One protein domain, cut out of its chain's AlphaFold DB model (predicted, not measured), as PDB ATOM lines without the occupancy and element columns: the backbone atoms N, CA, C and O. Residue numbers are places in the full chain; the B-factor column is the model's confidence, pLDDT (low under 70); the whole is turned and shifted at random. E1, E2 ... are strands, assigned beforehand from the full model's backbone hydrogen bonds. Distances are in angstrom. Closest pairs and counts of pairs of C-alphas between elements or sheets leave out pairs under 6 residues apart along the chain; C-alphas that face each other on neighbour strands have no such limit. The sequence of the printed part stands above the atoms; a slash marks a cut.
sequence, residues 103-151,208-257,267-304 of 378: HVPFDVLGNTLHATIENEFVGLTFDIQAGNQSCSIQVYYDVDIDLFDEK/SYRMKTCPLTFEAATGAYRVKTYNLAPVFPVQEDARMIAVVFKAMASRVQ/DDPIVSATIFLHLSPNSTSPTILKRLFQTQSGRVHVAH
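What this domain is: This is residues 103 to 151, 208 to 257 and 267 to 304 of the 378 residues of the protein "RING-type domain-containing protein" of Thraustotheca clavata (UniProt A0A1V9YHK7). Two twisted sheets lie partly face to face as a sandwich that is only partly formed: a sheet of six strands is one wall, and a smaller branched sheet of E1, E2, E3 and E6 lies over its E4, E7 and E8 part, while E9 and E10 reach beyond it. Residues 149 to 151 and 255 to 257 stick out as tails, each ending at a cut. The printed part has 137 residues, with no named helix and ten named strands, E1 to E10 in that order along the chain; the class is all strand. The larger sheet has the order E5, E4, E7, E8, E9, E10 and is antiparallel throughout, as are the pairs of the smaller one. The whole is compact, with a radius of gyration of the C-alphas of 15.2 A and spans of 49 by 38 by 25 A.

Where its parts are: Begin in the larger sheet with E7, residues 243 to 252: find C-alpha 243 at (-15.745, 15.049, -22.141) and follow the strand 28.5 A to C-alpha 252 at (-38.574, 24.095, -7.664). Its neighbours are E4, residues 134 to 141, 23.6 A long, and E8, residues 270 to 279, 26.6 A long. Beyond E4 you find E5, residues 216 to 218; beyond E8 come E9, residues 287 to 295, 24.6 A long, and E10, residues 300 to 303. In the smaller sheet look first for E3, residues 121 to 130, which runs 27.7 A, and E6, residues 226 to 237, the longest strand at 12 residues and 31.6 A. E1, residues 106 to 108, starts at C-alpha 106 (-29.780, 30.732, -10.423), and E2 takes residues 114 to 118.

How they stand to each other: From edge strand E5 to edge strand E10 the strands' lines turn by 100 degrees. E7 and E8 are antiparallel at 162 degrees, with N 247 and O 275 2.8 A apart. On its other side E7 is antiparallel to E4 at 161 degrees; look at N 138 and O 248, 2.8 A. E5 and E4 stand at 152 degrees, with N 218 and O 135 at 2.8 A. E8, E9 and E10 form a meander, each strand the antiparallel neighbour of the one before; its hairpins show N 274 and O 292 at 2.8 A and N 301 and O 293 at 2.8 A. In the smaller sheet E3 has three neighbours: E1, beside residues 127 to 130, and E2, beside residues 121 to 125, lie on one side of it, and E6 on the other side. E3 and E6 are antiparallel at 162 degrees, with N 126 and O 230 at 3.0 A. The hairpin E2 and E3 has N 116 and O 123 within hydrogen-bond range at 3.0 A, and the neighbour strands E1 and E3, antiparallel at 138 degrees, have N 107 and O 129 within hydrogen-bond range at 3.0 A. Between the sheets, the closest C-alphas of E1 and E8 are those of Asp 107 and Ala 273, 7.4 A apart. E3 is apart from E7 and E8, and meets E4 only through their link.

The domain as a whole: The two farthest C-alphas, those of Glu 240 and Gln 257, are 49.7 A apart. Residues 152 to 207 are not printed, with 19.3 A between C-alphas 151 and 208; residues 258 to 266 are missing too, with 14.3 A between C-alphas 257 and 267. Of the links that are printed whole, none is long. The mean pLDDT of the printed part is 71.3, and 50 residues are under 70, among them residues 145 to 151, 208 to 226, 237 to 242 and 252 to 257.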
ATOM      1  N   HIS A 103     -34.247  38.272 -15.551       60.41
ATOM      2  CA  HIS A 103     -33.813  37.877 -14.219       60.41
ATOM      3  C   HIS A 103     -33.495  36.381 -14.200       60.41
ATOM      4  O   HIS A 103     -34.376  35.552 -14.435       60.41
ATOM      5  N   VAL A 104     -32.228  36.044 -13.950       63.38
ATOM      6  CA  VAL A 104     -31.763  34.661 -13.823       63.38
ATOM      7  C   VAL A 104     -31.761  34.297 -12.332       63.38
ATOM      8  O   VAL A 104     -30.934  34.810 -11.577       63.38
ATOM      9  N   PRO A 105     -32.679  33.432 -11.868       63.72
ATOM     10  CA  PRO A 105     -32.813  33.112 -10.449       63.72
ATOM     11  C   PRO A 105     -31.707  32.189  -9.928       63.72
ATOM     12  O   PRO A 105     -31.582  32.039  -8.714       63.72
ATOM     13  N   PHE A 106     -30.927  31.553 -10.801       72.94
ATOM     14  CA  PHE A 106     -29.780  30.732 -10.423       72.94
ATOM     15  C   PHE A 106     -28.753  30.648 -11.557       72.94
ATOM     16  O   PHE A 106     -29.129  30.419 -12.704       72.94
ATOM     17  N   ASP A 107     -27.467  30.799 -11.239       71.44
ATOM     18  CA  ASP A 107     -26.366  30.624 -12.198       71.44
ATOM     19  C   ASP A 107     -25.094  30.107 -11.505       71.44
ATOM     20  O   ASP A 107     -24.933  30.229 -10.285       71.44
ATOM     21  N   VAL A 108     -24.192  29.516 -12.290       74.75
ATOM     22  CA  VAL A 108     -22.860  29.093 -11.844       74.75
ATOM     23  C   VAL A 108     -21.890  30.252 -11.978       74.75
ATOM     24  O   VAL A 108     -21.727  30.832 -13.055       74.75
ATOM     25  N   LEU A 109     -21.179  30.539 -10.891       74.06
ATOM     26  CA  LEU A 109     -20.071  31.480 -10.915       74.06
ATOM     27  C   LEU A 109     -18.906  30.824 -11.661       74.06
ATOM     28  O   LEU A 109     -18.249  29.929 -11.145       74.06
ATOM     29  N   GLY A 110     -18.655  31.253 -12.900       67.88
ATOM     30  CA  GLY A 110     -17.668  30.599 -13.772       67.88
ATOM     31  C   GLY A 110     -16.268  30.483 -13.154       67.88
ATOM     32  O   GLY A 110     -15.582  29.493 -13.382       67.88
ATOM     33  N   ASN A 111     -15.882  31.444 -12.312       70.94
ATOM     34  CA  ASN A 111     -14.557  31.510 -11.685       70.94
ATOM     35  C   ASN A 111     -14.337  30.479 -10.567       70.94
ATOM     36  O   ASN A 111     -13.211  30.326 -10.107       70.94
ATOM     37  N   THR A 112     -15.392  29.813 -10.098       79.69
ATOM     38  CA  THR A 112     -15.338  28.864  -8.973       79.69
ATOM     39  C   THR A 112     -15.479  27.417  -9.436       79.69
ATOM     40  O   THR A 112     -15.497  26.498  -8.619       79.69
ATOM     41  N   LEU A 113     -15.600  27.212 -10.750       83.00
ATOM     42  CA  LEU A 113     -15.763  25.910 -11.364       83.00
ATOM     43  C   LEU A 113     -14.404  25.202 -11.479       83.00
ATOM     44  O   LEU A 113     -13.529  25.595 -12.250       83.00
ATOM     45  N   HIS A 114     -14.263  24.106 -10.743       85.50
ATOM     46  CA  HIS A 114     -13.065  23.278 -10.685       85.50
ATOM     47  C   HIS A 114     -13.425  21.800 -10.827       85.50
ATOM     48  O   HIS A 114     -14.436  21.334 -10.303       85.50
ATOM     49  N   ALA A 115     -12.582  21.046 -11.526       85.00
ATOM     50  CA  ALA A 115     -12.656  19.597 -11.581       85.00
ATOM     51  C   ALA A 115     -11.663  18.991 -10.584       85.00
ATOM     52  O   ALA A 115     -10.492  19.377 -10.543       85.00
ATOM     53  N   THR A 116     -12.125  18.037  -9.782       84.62
ATOM     54  CA  THR A 116     -11.280  17.237  -8.885       84.62
ATOM     55  C   THR A 116     -11.046  15.873  -9.513       84.62
ATOM     56  O   THR A 116     -11.948  15.340 -10.144       84.62
ATOM     57  N   ILE A 117      -9.848  15.303  -9.381       82.00
ATOM     58  CA  ILE A 117      -9.543  13.969  -9.918       82.00
ATOM     59  C   ILE A 117      -9.090  13.082  -8.764       82.00
ATOM     60  O   ILE A 117      -8.091  13.372  -8.109       82.00
ATOM     61  N   GLU A 118      -9.820  11.999  -8.521       83.62
ATOM     62  CA  GLU A 118      -9.511  10.997  -7.505       83.62
ATOM     63  C   GLU A 118      -9.722   9.597  -8.090       83.62
ATOM     64  O   GLU A 118     -10.792   9.297  -8.610       83.62
ATOM     65  N   ASN A 119      -8.726   8.714  -7.974       83.12
ATOM     66  CA  ASN A 119      -8.822   7.301  -8.372       83.12
ATOM     67  C   ASN A 119      -9.284   7.058  -9.823       83.12
ATOM     68  O   ASN A 119     -10.097   6.166 -10.048       83.12
ATOM     69  N   GLU A 120      -8.791   7.832 -10.796       80.62
ATOM     70  CA  GLU A 120      -9.281   7.787 -12.188       80.62
ATOM     71  C   GLU A 120     -10.762   8.177 -12.320       80.62
ATOM     72  O   GLU A 120     -11.409   7.826 -13.300       80.62
ATOM     73  N   PHE A 121     -11.323   8.914 -11.359       81.19
ATOM     74  CA  PHE A 121     -12.639   9.532 -11.466       81.19
ATOM     75  C   PHE A 121     -12.549  11.047 -11.296       81.19
ATOM     76  O   PHE A 121     -11.753  11.559 -10.518       81.19
ATOM     77  N   VAL A 122     -13.397  11.769 -12.014       80.44
ATOM     78  CA  VAL A 122     -13.510  13.219 -11.994       80.44
ATOM     79  C   VAL A 122     -14.751  13.602 -11.197       80.44
ATOM     80  O   VAL A 122     -15.834  13.043 -11.400       80.44
ATOM     81  N   GLY A 123     -14.583  14.531 -10.266       84.31
ATOM     82  CA  GLY A 123     -15.629  15.259  -9.561       84.31
ATOM     83  C   GLY A 123     -15.687  16.706 -10.042       84.31
ATOM     84  O   GLY A 123     -14.818  17.175 -10.779       84.31
ATOM     85  N   LEU A 124     -16.732  17.421  -9.643       85.38
ATOM     86  CA  LEU A 124     -16.930  18.824 -10.007       85.38
ATOM     87  C   LEU A 124     -17.273  19.634  -8.767       85.38
ATOM     88  O   LEU A 124     -18.217  19.306  -8.053       85.38
ATOM     89  N   THR A 125     -16.558  20.730  -8.569       86.00
ATOM     90  CA  THR A 125     -16.852  21.719  -7.540       86.00
ATOM     91  C   THR A 125     -17.170  23.044  -8.210       86.00
ATOM     92  O   THR A 125     -16.435  23.473  -9.091       86.00
ATOM     93  N   PHE A 126     -18.273  23.682  -7.833       85.62
ATOM     94  CA  PHE A 126     -18.596  25.031  -8.295       85.62
ATOM     95  C   PHE A 126     -19.527  25.757  -7.349       85.62
ATOM     96  O   PHE A 126     -20.370  25.150  -6.692       85.62
ATOM     97  N   ASP A 127     -19.423  27.076  -7.337       82.00
ATOM     98  CA  ASP A 127     -20.346  27.913  -6.597       82.00
ATOM     99  C   ASP A 127     -21.551  28.302  -7.447       82.00
ATOM    100  O   ASP A 127     -21.447  28.695  -8.611       82.00
ATOM    101  N   ILE A 128     -22.713  28.227  -6.817       76.38
ATOM    102  CA  ILE A 128     -23.997  28.580  -7.398       76.38
ATOM    103  C   ILE A 128     -24.492  29.817  -6.681       76.38
ATOM    104  O   ILE A 128     -24.635  29.829  -5.455       76.38
ATOM    105  N   GLN A 129     -24.815  30.843  -7.448       74.50
ATOM    106  CA  GLN A 129     -25.616  31.942  -6.952       74.50
ATOM    107  C   GLN A 129     -27.076  31.565  -7.158       74.50
ATOM    108  O   GLN A 129     -27.523  31.466  -8.294       74.50
ATOM    109  N   ALA A 130     -27.814  31.330  -6.074       67.06
ATOM    110  CA  ALA A 130     -29.246  31.057  -6.125       67.06
ATOM    111  C   ALA A 130     -30.021  32.190  -5.441       67.06
ATOM    112  O   ALA A 130     -29.632  32.689  -4.381       67.06
ATOM    113  N   GLY A 131     -31.118  32.602  -6.069       65.44
ATOM    114  CA  GLY A 131     -32.089  33.529  -5.511       65.44
ATOM    115  C   GLY A 131     -32.972  32.865  -4.453       65.44
ATOM    116  O   GLY A 131     -32.657  31.817  -3.894       65.44
ATOM    117  N   ASN A 132     -34.134  33.461  -4.202       64.12
ATOM    118  CA  ASN A 132     -35.052  33.020  -3.143       64.12
ATOM    119  C   ASN A 132     -35.824  31.725  -3.478       64.12
ATOM    120  O   ASN A 132     -36.747  31.361  -2.751       64.12
ATOM    121  N   GLN A 133     -35.508  31.053  -4.586       64.81
ATOM    122  CA  GLN A 133     -36.190  29.836  -5.024       64.81
ATOM    123  C   GLN A 133     -35.344  28.606  -4.705       64.81
ATOM    124  O   GLN A 133     -34.120  28.626  -4.843       64.81
ATOM    125  N   SER A 134     -36.001  27.524  -4.288       71.56
ATOM    126  CA  SER A 134     -35.352  26.220  -4.234       71.56
ATOM    127  C   SER A 134     -35.035  25.753  -5.651       71.56
ATOM    128  O   SER A 134     -35.771  26.050  -6.594       71.56
ATOM    129  N   CYS A 135     -33.942  25.022  -5.824       75.12
ATOM    130  CA  CYS A 135     -33.570  24.468  -7.121       75.12
ATOM    131  C   CYS A 135     -33.127  23.013  -6.988       75.12
ATOM    132  O   CYS A 135     -32.609  22.598  -5.953       75.12
ATOM    133  N   SER A 136     -33.351  22.223  -8.034       81.00
ATOM    134  CA  SER A 136     -32.791  20.882  -8.162       81.00
ATOM    135  C   SER A 136     -31.692  20.884  -9.214       81.00
ATOM    136  O   SER A 136     -31.898  21.429 -10.301       81.00
ATOM    137  N   ILE A 137     -30.568  20.242  -8.916       81.81
ATOM    138  CA  ILE A 137     -29.436  20.117  -9.836       81.81
ATOM    139  C   ILE A 137     -29.382  18.695 -10.371       81.81
ATOM    140  O   ILE A 137     -29.474  17.730  -9.608       81.81
ATOM    141  N   GLN A 138     -29.226  18.575 -11.682       81.94
ATOM    142  CA  GLN A 138     -29.018  17.325 -12.398       81.94
ATOM    143  C   GLN A 138     -27.772  17.465 -13.265       81.94
ATOM    144  O   GLN A 138     -27.582  18.491 -13.912       81.94
ATOM    145  N   VAL A 139     -26.920  16.443 -13.274       81.50
ATOM    146  CA  VAL A 139     -25.702  16.436 -14.089       81.50
ATOM    147  C   VAL A 139     -25.777  15.279 -15.073       81.50
ATOM    148  O   VAL A 139     -26.061  14.145 -14.683       81.50
ATOM    149  N   TYR A 140     -25.536  15.602 -16.338       81.00
ATOM    150  CA  TYR A 140     -25.494  14.697 -17.478       81.00
ATOM    151  C   TYR A 140     -24.093  14.751 -18.083       81.00
ATOM    152  O   TYR A 140     -23.457  15.803 -18.062       81.00
ATOM    153  N   TYR A 141     -23.606  13.647 -18.636       78.62
ATOM    154  CA  TYR A 141     -22.294  13.589 -19.278       78.62
ATOM    155  C   TYR A 141     -22.337  12.741 -20.555       78.62
ATOM    156  O   TYR A 141     -23.322  12.044 -20.813       78.62
ATOM    157  N   ASP A 142     -21.274  12.852 -21.354       74.25
ATOM    158  CA  ASP A 142     -21.176  12.335 -22.725       74.25
ATOM    159  C   ASP A 142     -22.255  12.934 -23.646       74.25
ATOM    160  O   ASP A 142     -22.815  12.250 -24.495       74.25
ATOM    161  N   VAL A 143     -22.579  14.217 -23.441       74.25
ATOM    162  CA  VAL A 143     -23.637  14.921 -24.181       74.25
ATOM    163  C   VAL A 143     -23.088  15.509 -25.479       74.25
ATOM    164  O   VAL A 143     -22.087  16.221 -25.460       74.25
ATOM    165  N   ASP A 144     -23.781  15.278 -26.591       71.50
ATOM    166  CA  ASP A 144     -23.481  15.923 -27.871       71.50
ATOM    167  C   ASP A 144     -24.094  17.339 -27.925       71.50
ATOM    168  O   ASP A 144     -25.310  17.508 -27.785       71.50
ATOM    169  N   ILE A 145     -23.251  18.369 -28.082       68.31
ATOM    170  CA  ILE A 145     -23.682  19.777 -28.154       68.31
ATOM    171  C   ILE A 145     -24.325  20.090 -29.505       68.31
ATOM    172  O   ILE A 145     -25.214  20.944 -29.561       68.31
ATOM    173  N   ASP A 146     -23.912  19.410 -30.579       66.62
ATOM    174  CA  ASP A 146     -24.315  19.742 -31.950       66.62
ATOM    175  C   ASP A 146     -25.813  19.480 -32.179       66.62
ATOM    176  O   ASP A 146     -26.446  20.096 -33.038       66.62
ATOM    177  N   LEU A 147     -26.432  18.647 -31.338       60.91
ATOM    178  CA  LEU A 147     -27.883  18.452 -31.291       60.91
ATOM    179  C   LEU A 147     -28.651  19.704 -30.824       60.91
ATOM    180  O   LEU A 147     -29.837  19.844 -31.114       60.91
ATOM    181  N   PHE A 148     -27.991  20.621 -30.114       54.84
ATOM    182  CA  PHE A 148     -28.577  21.847 -29.558       54.84
ATOM    183  C   PHE A 148     -28.236  23.098 -30.377       54.84
ATOM    184  O   PHE A 148     -28.360  24.227 -29.881       54.84
ATOM    185  N   ASP A 149     -27.764  22.915 -31.609       50.31
ATOM    186  CA  ASP A 149     -27.439  24.006 -32.514       50.31
ATOM    187  C   ASP A 149     -28.698  24.548 -33.219       50.31
ATOM    188  O   ASP A 149     -29.644  23.817 -33.522       50.31
ATOM    189  N   GLU A 150     -28.735  25.864 -33.462       45.69
ATOM    190  CA  GLU A 150     -29.944  26.644 -33.809       45.69
ATOM    191  C   GLU A 150     -30.751  26.119 -35.013       45.69
ATOM    192  O   GLU A 150     -31.932  26.444 -35.164       45.69
ATOM    193  N   LYS A 151     -30.150  25.281 -35.866       41.81
ATOM    194  CA  LYS A 151     -30.780  24.765 -37.089       41.81
ATOM    195  C   LYS A 151     -32.005  23.883 -36.829       41.81
ATOM    196  O   LYS A 151     -32.882  23.843 -37.687       41.81
ATOM    197  N   SER A 208     -27.100   8.318 -26.854       51.59
ATOM    198  CA  SER A 208     -25.968   9.262 -26.722       51.59
ATOM    199  C   SER A 208     -25.848  10.042 -25.406       51.59
ATOM    200  O   SER A 208     -25.319  11.144 -25.412       51.59
ATOM    201  N   TYR A 209     -26.318   9.520 -24.272       55.12
ATOM    202  CA  TYR A 209     -25.859  10.006 -22.963       55.12
ATOM    203  C   TYR A 209     -25.897   8.875 -21.939       55.12
ATOM    204  O   TYR A 209     -26.727   7.963 -22.024       55.12
ATOM    205  N   ARG A 210     -24.985   8.902 -20.964       53.88
ATOM    206  CA  ARG A 210     -24.954   7.922 -19.874       53.88
ATOM    207  C   ARG A 210     -25.249   8.620 -18.552       53.88
ATOM    208  O   ARG A 210     -24.584   9.570 -18.189       53.88
ATOM    209  N   MET A 211     -26.231   8.068 -17.840       56.88
ATOM    210  CA  MET A 211     -26.526   8.267 -16.416       56.88
ATOM    211  C   MET A 211     -26.981   9.671 -15.956       56.88
ATOM    212  O   MET A 211     -26.497  10.717 -16.365       56.88
ATOM    213  N   LYS A 212     -27.945   9.645 -15.032       58.78
ATOM    214  CA  LYS A 212     -28.545  10.775 -14.318       58.78
ATOM    215  C   LYS A 212     -28.071  10.691 -12.871       58.78
ATOM    216  O   LYS A 212     -28.357   9.692 -12.211       58.78
ATOM    217  N   THR A 213     -27.373  11.700 -12.355       60.53
ATOM    218  CA  THR A 213     -27.190  11.797 -10.897       60.53
ATOM    219  C   THR A 213     -28.552  12.031 -10.237       60.53
ATOM    220  O   THR A 213     -29.440  12.660 -10.823       60.53
ATOM    221  N   CYS A 214     -28.772  11.486  -9.035       55.81
ATOM    222  CA  CYS A 214     -30.001  11.772  -8.292       55.81
ATOM    223  C   CYS A 214     -30.154  13.294  -8.139       55.81
ATOM    224  O   CYS A 214     -29.177  13.948  -7.769       55.81
ATOM    225  N   PRO A 215     -31.340  13.870  -8.421       62.09
ATOM    226  CA  PRO A 215     -31.534  15.307  -8.316       62.09
ATOM    227  C   PRO A 215     -31.244  15.764  -6.889       62.09
ATOM    228  O   PRO A 215     -31.917  15.354  -5.941       62.09
ATOM    229  N   LEU A 216     -30.236  16.617  -6.744       66.31
ATOM    230  CA  LEU A 216     -29.879  17.213  -5.462       66.31
ATOM    231  C   LEU A 216     -30.735  18.457  -5.272       66.31
ATOM    232  O   LEU A 216     -30.734  19.347  -6.120       66.31
ATOM    233  N   THR A 217     -31.507  18.477  -4.188       65.56
ATOM    234  CA  THR A 217     -32.465  19.545  -3.894       65.56
ATOM    235  C   THR A 217     -31.832  20.572  -2.969       65.56
ATOM    236  O   THR A 217     -31.326  20.224  -1.905       65.56
ATOM    237  N   PHE A 218     -31.892  21.839  -3.358       67.31
ATOM    238  CA  PHE A 218     -31.439  22.969  -2.562       67.31
ATOM    239  C   PHE A 218     -32.649  23.732  -2.059       67.31
ATOM    240  O   PHE A 218     -33.436  24.248  -2.848       67.31
ATOM    241  N   GLU A 219     -32.786  23.833  -0.741       62.91
ATOM    242  CA  GLU A 219     -33.821  24.671  -0.146       62.91
ATOM    243  C   GLU A 219     -33.486  26.159  -0.307       62.91
ATOM    244  O   GLU A 219     -32.313  26.571  -0.270       62.91
ATOM    245  N   ALA A 220     -34.539  26.960  -0.489       57.31
ATOM    246  CA  ALA A 220     -34.453  28.411  -0.537       57.31
ATOM    247  C   ALA A 220     -33.832  28.932   0.766       57.31
ATOM    248  O   ALA A 220     -34.293  28.609   1.860       57.31
ATOM    249  N   ALA A 221     -32.773  29.732   0.661       53.84
ATOM    250  CA  ALA A 221     -32.213  30.405   1.825       53.84
ATOM    251  C   ALA A 221     -33.039  31.663   2.136       53.84
ATOM    252  O   ALA A 221     -33.426  32.400   1.233       53.84
ATOM    253  N   THR A 222     -33.289  31.944   3.415       46.50
ATOM    254  CA  THR A 222     -33.894  33.213   3.842       46.50
ATOM    255  C   THR A 222     -32.858  34.339   3.732       46.50
ATOM    256  O   THR A 222     -31.996  34.466   4.600       46.50
ATOM    257  N   GLY A 223     -32.910  35.135   2.658       51.53
ATOM    258  CA  GLY A 223     -32.060  36.317   2.448       51.53
ATOM    259  C   GLY A 223     -31.675  36.543   0.980       51.53
ATOM    260  O   GLY A 223     -31.718  35.612   0.184       51.53
ATOM    261  N   ALA A 224     -31.302  37.778   0.622       48.16
ATOM    262  CA  ALA A 224     -30.898  38.143  -0.740       48.16
ATOM    263  C   ALA A 224     -29.611  37.405  -1.172       48.16
ATOM    264  O   ALA A 224     -28.663  37.349  -0.393       48.16
ATOM    265  N   TYR A 225     -29.625  36.841  -2.389       55.31
ATOM    266  CA  TYR A 225     -28.535  36.174  -3.130       55.31
ATOM    267  C   TYR A 225     -27.392  35.607  -2.279       55.31
ATOM    268  O   TYR A 225     -26.431  36.306  -1.959       55.31
ATOM    269  N   ARG A 226     -27.443  34.307  -1.969       65.31
ATOM    270  CA  ARG A 226     -26.317  33.611  -1.334       65.31
ATOM    271  C   ARG A 226     -25.619  32.681  -2.314       65.31
ATOM    272  O   ARG A 226     -26.263  31.916  -3.028       65.31
ATOM    273  N   VAL A 227     -24.294  32.749  -2.287       72.44
ATOM    274  CA  VAL A 227     -23.392  31.823  -2.965       72.44
ATOM    275  C   VAL A 227     -23.367  30.512  -2.173       72.44
ATOM    276  O   VAL A 227     -23.194  30.530  -0.952       72.44
ATOM    277  N   LYS A 228     -23.590  29.379  -2.841       74.81
ATOM    278  CA  LYS A 228     -23.499  28.033  -2.258       74.81
ATOM    279  C   LYS A 228     -22.524  27.188  -3.068       74.81
ATOM    280  O   LYS A 228     -22.725  27.025  -4.266       74.81
ATOM    281  N   THR A 229     -21.543  26.595  -2.400       81.06
ATOM    282  CA  THR A 229     -20.617  25.648  -3.026       81.06
ATOM    283  C   THR A 229     -21.278  24.291  -3.216       81.06
ATOM    284  O   THR A 229     -21.799  23.687  -2.275       81.06
ATOM    285  N   TYR A 230     -21.244  23.805  -4.448       79.69
ATOM    286  CA  TYR A 230     -21.655  22.474  -4.847       79.69
ATOM    287  C   TYR A 230     -20.425  21.596  -5.032       79.69
ATOM    288  O   TYR A 230     -19.510  21.976  -5.752       79.69
ATOM    289  N   ASN A 231     -20.432  20.422  -4.404       82.81
ATOM    290  CA  ASN A 231     -19.398  19.405  -4.561       82.81
ATOM    291  C   ASN A 231     -20.048  18.129  -5.086       82.81
ATOM    292  O   ASN A 231     -20.786  17.450  -4.367       82.81
ATOM    293  N   LEU A 232     -19.771  17.804  -6.338       82.44
ATOM    294  CA  LEU A 232     -20.073  16.514  -6.920       82.44
ATOM    295  C   LEU A 232     -18.892  15.587  -6.672       82.44
ATOM    296  O   LEU A 232     -17.779  15.863  -7.123       82.44
ATOM    297  N   ALA A 233     -19.158  14.489  -5.965       79.44
ATOM    298  CA  ALA A 233     -18.170  13.441  -5.749       79.44
ATOM    299  C   ALA A 233     -17.582  12.952  -7.089       79.44
ATOM    300  O   ALA A 233     -18.249  13.069  -8.118       79.44
ATOM    301  N   PRO A 234     -16.367  12.386  -7.105       79.12
ATOM    302  CA  PRO A 234     -15.792  11.816  -8.314       79.12
ATOM    303  C   PRO A 234     -16.648  10.662  -8.851       79.12
ATOM    304  O   PRO A 234     -16.626   9.557  -8.313       79.12
ATOM    305  N   VAL A 235     -17.455  10.927  -9.883       74.12
ATOM    306  CA  VAL A 235     -18.363   9.932 -10.495       74.12
ATOM    307  C   VAL A 235     -17.964   9.619 -11.940       74.12
ATOM    308  O   VAL A 235     -18.357   8.586 -12.480       74.12
ATOM    309  N   PHE A 236     -17.173  10.474 -12.591       73.81
ATOM    310  CA  PHE A 236     -16.883  10.339 -14.021       73.81
ATOM    311  C   PHE A 236     -15.546   9.633 -14.241       73.81
ATOM    312  O   PHE A 236     -14.541  10.208 -13.867       73.81
ATOM    313  N   PRO A 237     -15.446   8.458 -14.879       69.94
ATOM    314  CA  PRO A 237     -14.133   7.855 -15.111       69.94
ATOM    315  C   PRO A 237     -13.273   8.754 -16.014       69.94
ATOM    316  O   PRO A 237     -13.798   9.304 -16.983       69.94
ATOM    317  N   VAL A 238     -11.991   8.920 -15.719       68.81
ATOM    318  CA  VAL A 238     -11.027   9.635 -16.559       68.81
ATOM    319  C   VAL A 238     -10.915   8.860 -17.874       68.81
ATOM    320  O   VAL A 238     -10.679   7.654 -17.886       68.81
ATOM    321  N   GLN A 239     -11.186   9.532 -18.988       68.12
ATOM    322  CA  GLN A 239     -11.039   8.986 -20.338       68.12
ATOM    323  C   GLN A 239      -9.958   9.765 -21.081       68.12
ATOM    324  O   GLN A 239      -9.687  10.915 -20.746       68.12
ATOM    325  N   GLU A 240      -9.346   9.129 -22.084       60.28
ATOM    326  CA  GLU A 240      -8.317   9.758 -22.926       60.28
ATOM    327  C   GLU A 240      -8.883  10.898 -23.788       60.28
ATOM    328  O   GLU A 240      -8.161  11.840 -24.113       60.28
ATOM    329  N   ASP A 241     -10.184  10.850 -24.095       65.19
ATOM    330  CA  ASP A 241     -10.881  11.869 -24.874       65.19
ATOM    331  C   ASP A 241     -11.557  12.919 -23.980       65.19
ATOM    332  O   ASP A 241     -12.035  12.638 -22.877       65.19
ATOM    333  N   ALA A 242     -11.620  14.155 -24.484       60.16
ATOM    334  CA  ALA A 242     -12.299  15.249 -23.805       60.16
ATOM    335  C   ALA A 242     -13.800  14.974 -23.652       60.16
ATOM    336  O   ALA A 242     -14.455  14.457 -24.560       60.16
ATOM    337  N   ARG A 243     -14.354  15.338 -22.492       72.31
ATOM    338  CA  ARG A 243     -15.745  15.049 -22.141       72.31
ATOM    339  C   ARG A 243     -16.610  16.284 -22.083       72.31
ATOM    340  O   ARG A 243     -16.228  17.326 -21.549       72.31
ATOM    341  N   MET A 244     -17.836  16.085 -22.542       77.25
ATOM    342  CA  MET A 244     -18.908  17.055 -22.438       77.25
ATOM    343  C   MET A 244     -19.826  16.720 -21.273       77.25
ATOM    344  O   MET A 244     -20.370  15.618 -21.185       77.25
ATOM    345  N   ILE A 245     -20.008  17.689 -20.380       79.75
ATOM    346  CA  ILE A 245     -20.882  17.592 -19.213       79.75
ATOM    347  C   ILE A 245     -21.941  18.689 -19.315       79.75
ATOM    348  O   ILE A 245     -21.613  19.857 -19.487       79.75
ATOM    349  N   ALA A 246     -23.214  18.332 -19.188       76.50
ATOM    350  CA  ALA A 246     -24.306  19.287 -19.073       76.50
ATOM    351  C   ALA A 246     -24.813  19.323 -17.626       76.50
ATOM    352  O   ALA A 246     -25.301  18.325 -17.091       76.50
ATOM    353  N   VAL A 247     -24.719  20.489 -16.993       79.62
ATOM    354  CA  VAL A 247     -25.268  20.750 -15.660       79.62
ATOM    355  C   VAL A 247     -26.598  21.477 -15.824       79.62
ATOM    356  O   VAL A 247     -26.664  22.562 -16.398       79.62
ATOM    357  N   VAL A 248     -27.670  20.867 -15.332       76.75
ATOM    358  CA  VAL A 248     -29.043  21.358 -15.447       76.75
ATOM    359  C   VAL A 248     -29.550  21.779 -14.074       76.75
ATOM    360  O   VAL A 248     -29.659  20.968 -13.154       76.75
ATOM    361  N   PHE A 249     -29.919  23.047 -13.959       78.81
ATOM    362  CA  PHE A 249     -30.566  23.643 -12.799       78.81
ATOM    363  C   PHE A 249     -32.049  23.805 -13.100       78.81
ATOM    364  O   PHE A 249     -32.407  24.412 -14.107       78.81
ATOM    365  N   LYS A 250     -32.922  23.301 -12.227       76.38
ATOM    366  CA  LYS A 250     -34.377  23.473 -12.344       76.38
ATOM    367  C   LYS A 250     -34.919  24.177 -11.114       76.38
ATOM    368  O   LYS A 250     -34.667  23.728  -9.996       76.38
ATOM    369  N   ALA A 251     -35.685  25.242 -11.317       71.62
ATOM    370  CA  ALA A 251     -36.441  25.893 -10.259       71.62
ATOM    371  C   ALA A 251     -37.457  24.904  -9.677       71.62
ATOM    372  O   ALA A 251     -38.224  24.275 -10.409       71.62
ATOM    373  N   MET A 252     -37.501  24.786  -8.358       64.69
ATOM    374  CA  MET A 252     -38.574  24.095  -7.664       64.69
ATOM    375  C   MET A 252     -39.605  25.137  -7.260       64.69
ATOM    376  O   MET A 252     -39.354  25.992  -6.415       64.69
ATOM    377  N   ALA A 253     -40.781  25.083  -7.879       58.22
ATOM    378  CA  ALA A 253     -41.864  25.978  -7.510       58.22
ATOM    379  C   ALA A 253     -42.286  25.714  -6.053       58.22
ATOM    380  O   ALA A 253     -42.790  24.637  -5.721       58.22
ATOM    381  N   SER A 254     -42.134  26.707  -5.176       46.38
ATOM    382  CA  SER A 254     -42.864  26.753  -3.913       46.38
ATOM    383  C   SER A 254     -44.339  26.962  -4.255       46.38
ATOM    384  O   SER A 254     -44.716  28.039  -4.691       46.38
ATOM    385  N   ARG A 255     -45.143  25.891  -4.155       39.00
ATOM    386  CA  ARG A 255     -46.619  25.855  -4.276       39.00
ATOM    387  C   ARG A 255     -47.245  27.065  -4.987       39.00
ATOM    388  O   ARG A 255     -47.488  28.095  -4.372       39.00
ATOM    389  N   VAL A 256     -47.574  26.857  -6.260       33.75
ATOM    390  CA  VAL A 256     -48.364  27.725  -7.147       33.75
ATOM    391  C   VAL A 256     -49.324  28.657  -6.384       33.75
ATOM    392  O   VAL A 256     -50.395  28.230  -5.953       33.75
ATOM    393  N   GLN A 257     -48.977  29.940  -6.262       30.92
ATOM    394  CA  GLN A 257     -49.982  30.989  -6.113       30.92
ATOM    395  C   GLN A 257     -50.381  31.433  -7.515       30.92
ATOM    396  O   GLN A 257     -49.581  31.995  -8.259       30.92
ATOM    397  N   ASP A 267     -44.347  38.778 -17.166       62.84
ATOM    398  CA  ASP A 267     -43.230  38.204 -16.425       62.84
ATOM    399  C   ASP A 267     -43.232  36.702 -16.729       62.84
ATOM    400  O   ASP A 267     -44.082  35.950 -16.258       62.84
ATOM    401  N   ASP A 268     -42.353  36.293 -17.639       69.25
ATOM    402  CA  ASP A 268     -42.156  34.910 -18.066       69.25
ATOM    403  C   ASP A 268     -40.861  34.412 -17.411       69.25
ATOM    404  O   ASP A 268     -39.783  34.556 -17.997       69.25
ATOM    405  N   PRO A 269     -40.924  33.947 -16.148       73.44
ATOM    406  CA  PRO A 269     -39.731  33.704 -15.352       73.44
ATOM    407  C   PRO A 269     -38.905  32.558 -15.934       73.44
ATOM    408  O   PRO A 269     -39.442  31.600 -16.499       73.44
ATOM    409  N   ILE A 270     -37.586  32.624 -15.740       74.94
ATOM    410  CA  ILE A 270     -36.700  31.491 -16.010       74.94
ATOM    411  C   ILE A 270     -37.012  30.379 -15.006       74.94
ATOM    412  O   ILE A 270     -36.971  30.584 -13.795       74.94
ATOM    413  N   VAL A 271     -37.298  29.185 -15.523       78.62
ATOM    414  CA  VAL A 271     -37.591  27.977 -14.736       78.62
ATOM    415  C   VAL A 271     -36.462  26.954 -14.787       78.62
ATOM    416  O   VAL A 271     -36.393  26.078 -13.927       78.62
ATOM    417  N   SER A 272     -35.565  27.042 -15.772       79.69
ATOM    418  CA  SER A 272     -34.433  26.124 -15.911       79.69
ATOM    419  C   SER A 272     -33.236  26.807 -16.568       79.69
ATOM    420  O   SER A 272     -33.401  27.660 -17.439       79.69
ATOM    421  N   ALA A 273     -32.033  26.404 -16.170       81.75
ATOM    422  CA  ALA A 273     -30.769  26.815 -16.763       81.75
ATOM    423  C   ALA A 273     -29.944  25.565 -17.074       81.75
ATOM    424  O   ALA A 273     -29.838  24.656 -16.251       81.75
ATOM    425  N   THR A 274     -29.365  25.501 -18.264       82.12
ATOM    426  CA  THR A 274     -28.505  24.400 -18.698       82.12
ATOM    427  C   THR A 274     -27.155  24.959 -19.096       82.12
ATOM    428  O   THR A 274     -27.067  25.814 -19.976       82.12
ATOM    429  N   ILE A 275     -26.109  24.474 -18.440       83.44
ATOM    430  CA  ILE A 275     -24.733  24.914 -18.637       83.44
ATOM    431  C   ILE A 275     -23.941  23.742 -19.198       83.44
ATOM    432  O   ILE A 275     -23.847  22.688 -18.569       83.44
ATOM    433  N   PHE A 276     -23.376  23.934 -20.384       83.25
ATOM    434  CA  PHE A 276     -22.516  22.960 -21.043       83.25
ATOM    435  C   PHE A 276     -21.062  23.244 -20.688       83.25
ATOM    436  O   PHE A 276     -20.568  24.354 -20.892       83.25
ATOM    437  N   LEU A 277     -20.393  22.225 -20.165       84.75
ATOM    438  CA  LEU A 277     -19.017  22.245 -19.701       84.75
ATOM    439  C   LEU A 277     -18.177  21.300 -20.549       84.75
ATOM    440  O   LEU A 277     -18.545  20.142 -20.738       84.75
ATOM    441  N   HIS A 278     -17.025  21.779 -20.990       84.19
ATOM    442  CA  HIS A 278     -16.003  20.961 -21.616       84.19
ATOM    443  C   HIS A 278     -14.871  20.703 -20.627       84.19
ATOM    444  O   HIS A 278     -14.233  21.637 -20.124       84.19
ATOM    445  N   LEU A 279     -14.646  19.421 -20.348       82.75
ATOM    446  CA  LEU A 279     -13.572  18.922 -19.503       82.75
ATOM    447  C   LEU A 279     -12.488  18.323 -20.392       82.75
ATOM    448  O   LEU A 279     -12.688  17.291 -21.033       82.75
ATOM    449  N   SER A 280     -11.325  18.970 -20.393       80.19
ATOM    450  CA  SER A 280     -10.121  18.403 -20.992       80.19
ATOM    451  C   SER A 280      -9.473  17.433 -19.997       80.19
ATOM    452  O   SER A 280      -9.347  17.797 -18.827       80.19
ATOM    453  N   PRO A 281      -9.011  16.245 -20.424       69.62
ATOM    454  CA  PRO A 281      -8.396  15.254 -19.533       69.62
ATOM    455  C   PRO A 281      -7.145  15.785 -18.818       69.62
ATOM    456  O   PRO A 281      -6.807  15.329 -17.731       69.62
ATOM    457  N   ASN A 282      -6.493  16.797 -19.398       70.75
ATOM    458  CA  ASN A 282      -5.270  17.397 -18.868       70.75
ATOM    459  C   ASN A 282      -5.514  18.702 -18.092       70.75
ATOM    460  O   ASN A 282      -4.550  19.357 -17.698       70.75
ATOM    461  N   SER A 283      -6.772  19.117 -17.905       74.19
ATOM    462  CA  SER A 283      -7.113  20.378 -17.241       74.19
ATOM    463  C   SER A 283      -8.045  20.156 -16.058       74.19
ATOM    464  O   SER A 283      -9.117  19.574 -16.189       74.19
ATOM    465  N   THR A 284      -7.670  20.709 -14.907       75.56
ATOM    466  CA  THR A 284      -8.542  20.802 -13.728       75.56
ATOM    467  C   THR A 284      -9.481  22.010 -13.787       75.56
ATOM    468  O   THR A 284     -10.374  22.131 -12.951       75.56
ATOM    469  N   SER A 285      -9.316  22.898 -14.775       79.62
ATOM    470  CA  SER A 285     -10.249  23.987 -15.065       79.62
ATOM    471  C   SER A 285     -11.175  23.592 -16.225       79.62
ATOM    472  O   SER A 285     -10.776  23.650 -17.394       79.62
ATOM    473  N   PRO A 286     -12.408  23.140 -15.938       82.56
ATOM    474  CA  PRO A 286     -13.435  22.982 -16.964       82.56
ATOM    475  C   PRO A 286     -13.807  24.336 -17.581       82.56
ATOM    476  O   PRO A 286     -13.765  25.382 -16.935       82.56
ATOM    477  N   THR A 287     -14.212  24.301 -18.847       81.88
ATOM    478  CA  THR A 287     -14.579  25.498 -19.620       81.88
ATOM    479  C   THR A 287     -16.073  25.505 -19.903       81.88
ATOM    480  O   THR A 287     -16.636  24.484 -20.294       81.88
ATOM    481  N   ILE A 288     -16.738  26.641 -19.686       82.50
ATOM    482  CA  ILE A 288     -18.156  26.798 -20.026       82.50
ATOM    483  C   ILE A 288     -18.242  27.090 -21.521       82.50
ATOM    484  O   ILE A 288     -17.694  28.085 -21.977       82.50
ATOM    485  N   LEU A 289     -18.932  26.238 -22.278       81.38
ATOM    486  CA  LEU A 289     -19.094  26.419 -23.723       81.38
ATOM    487  C   LEU A 289     -20.389  27.143 -24.082       81.38
ATOM    488  O   LEU A 289     -20.431  27.936 -25.020       81.38
ATOM    489  N   LYS A 290     -21.478  26.835 -23.374       81.06
ATOM    490  CA  LYS A 290     -22.810  27.339 -23.715       81.06
ATOM    491  C   LYS A 290     -23.694  27.384 -22.481       81.06
ATOM    492  O   LYS A 290     -23.641  26.490 -21.637       81.06
ATOM    493  N   ARG A 291     -24.539  28.409 -22.404       82.19
ATOM    494  CA  ARG A 291     -25.602  28.522 -21.400       82.19
ATOM    495  C   ARG A 291     -26.943  28.680 -22.102       82.19
ATOM    496  O   ARG A 291     -27.068  29.482 -23.029       82.19
ATOM    497  N   LEU A 292     -27.934  27.922 -21.655       79.56
ATOM    498  CA  LEU A 292     -29.315  27.992 -22.117       79.56
ATOM    499  C   LEU A 292     -30.224  28.305 -20.934       79.56
ATOM    500  O   LEU A 292     -30.104  27.683 -19.884       79.56
ATOM    501  N   PHE A 293     -31.170  29.215 -21.125       78.38
ATOM    502  CA  PHE A 293     -32.199  29.540 -20.147       78.38
ATOM    503  C   PHE A 293     -33.568  29.201 -20.714       78.38
ATOM    504  O   PHE A 293     -33.928  29.671 -21.790       78.38
ATOM    505  N   GLN A 294     -34.346  28.407 -19.989       77.12
ATOM    506  CA  GLN A 294     -35.717  28.081 -20.350       77.12
ATOM    507  C   GLN A 294     -36.687  28.850 -19.459       77.12
ATOM    508  O   GLN A 294     -36.561  28.861 -18.233       77.12
ATOM    509  N   THR A 295     -37.672  29.470 -20.089       79.25
ATOM    510  CA  THR A 295     -38.760  30.208 -19.438       79.25
ATOM    511  C   THR A 295     -39.959  29.312 -19.146       79.25
ATOM    512  O   THR A 295     -40.093  28.225 -19.716       79.25
ATOM    513  N   GLN A 296     -40.864  29.772 -18.282       77.19
ATOM    514  CA  GLN A 296     -42.100  29.057 -17.961       77.19
ATOM    515  C   GLN A 296     -42.998  28.841 -19.189       77.19
ATOM    516  O   GLN A 296     -43.674  27.816 -19.280       77.19
ATOM    517  N   SER A 297     -42.992  29.767 -20.151       74.75
ATOM    518  CA  SER A 297     -43.723  29.618 -21.416       74.75
ATOM    519  C   SER A 297     -43.102  28.606 -22.387       74.75
ATOM    520  O   SER A 297     -43.674  28.345 -23.447       74.75
ATOM    521  N   GLY A 298     -41.945  28.030 -22.043       72.06
ATOM    522  CA  GLY A 298     -41.224  27.055 -22.858       72.06
ATOM    523  C   GLY A 298     -40.249  27.668 -23.864       72.06
ATOM    524  O   GLY A 298     -39.652  26.924 -24.639       72.06
ATOM    525  N   ARG A 299     -40.041  28.993 -23.864       72.12
ATOM    526  CA  ARG A 299     -39.007  29.626 -24.702       72.12
ATOM    527  C   ARG A 299     -37.621  29.338 -24.152       72.12
ATOM    528  O   ARG A 299     -37.428  29.390 -22.937       72.12
ATOM    529  N   VAL A 300     -36.671  29.119 -25.055       74.25
ATOM    530  CA  VAL A 300     -35.255  28.922 -24.740       74.25
ATOM    531  C   VAL A 300     -34.458  30.131 -25.226       74.25
ATOM    532  O   VAL A 300     -34.585  30.543 -26.375       74.25
ATOM    533  N   HIS A 301     -33.636  30.690 -24.346       73.38
ATOM    534  CA  HIS A 301     -32.713  31.782 -24.623       73.38
ATOM    535  C   HIS A 301     -31.279  31.267 -24.522       73.38
ATOM    536  O   HIS A 301     -30.909  30.657 -23.521       73.38
ATOM    537  N   VAL A 302     -30.466  31.525 -25.544       74.62
ATOM    538  CA  VAL A 302     -29.029  31.227 -25.514       74.62
ATOM    539  C   VAL A 302     -28.312  32.425 -24.902       74.62
ATOM    540  O   VAL A 302     -28.488  33.553 -25.365       74.62
ATOM    541  N   ALA A 303     -27.511  32.204 -23.861       73.88
ATOM    542  CA  ALA A 303     -26.657  33.258 -23.339       73.88
ATOM    543  C   ALA A 303     -25.457  33.435 -24.269       73.88
ATOM    544  O   ALA A 303     -24.763  32.468 -24.590       73.88
ATOM    545  N   HIS A 304     -25.200  34.672 -24.670       69.50
ATOM    546  CA  HIS A 304     -23.997  35.016 -25.409       69.50
ATOM    547  C   HIS A 304     -22.976  35.644 -24.473       69.50
ATOM    548  O   HIS A 304     -23.319  36.492 -23.651       69.50
TER     549      HIS A 304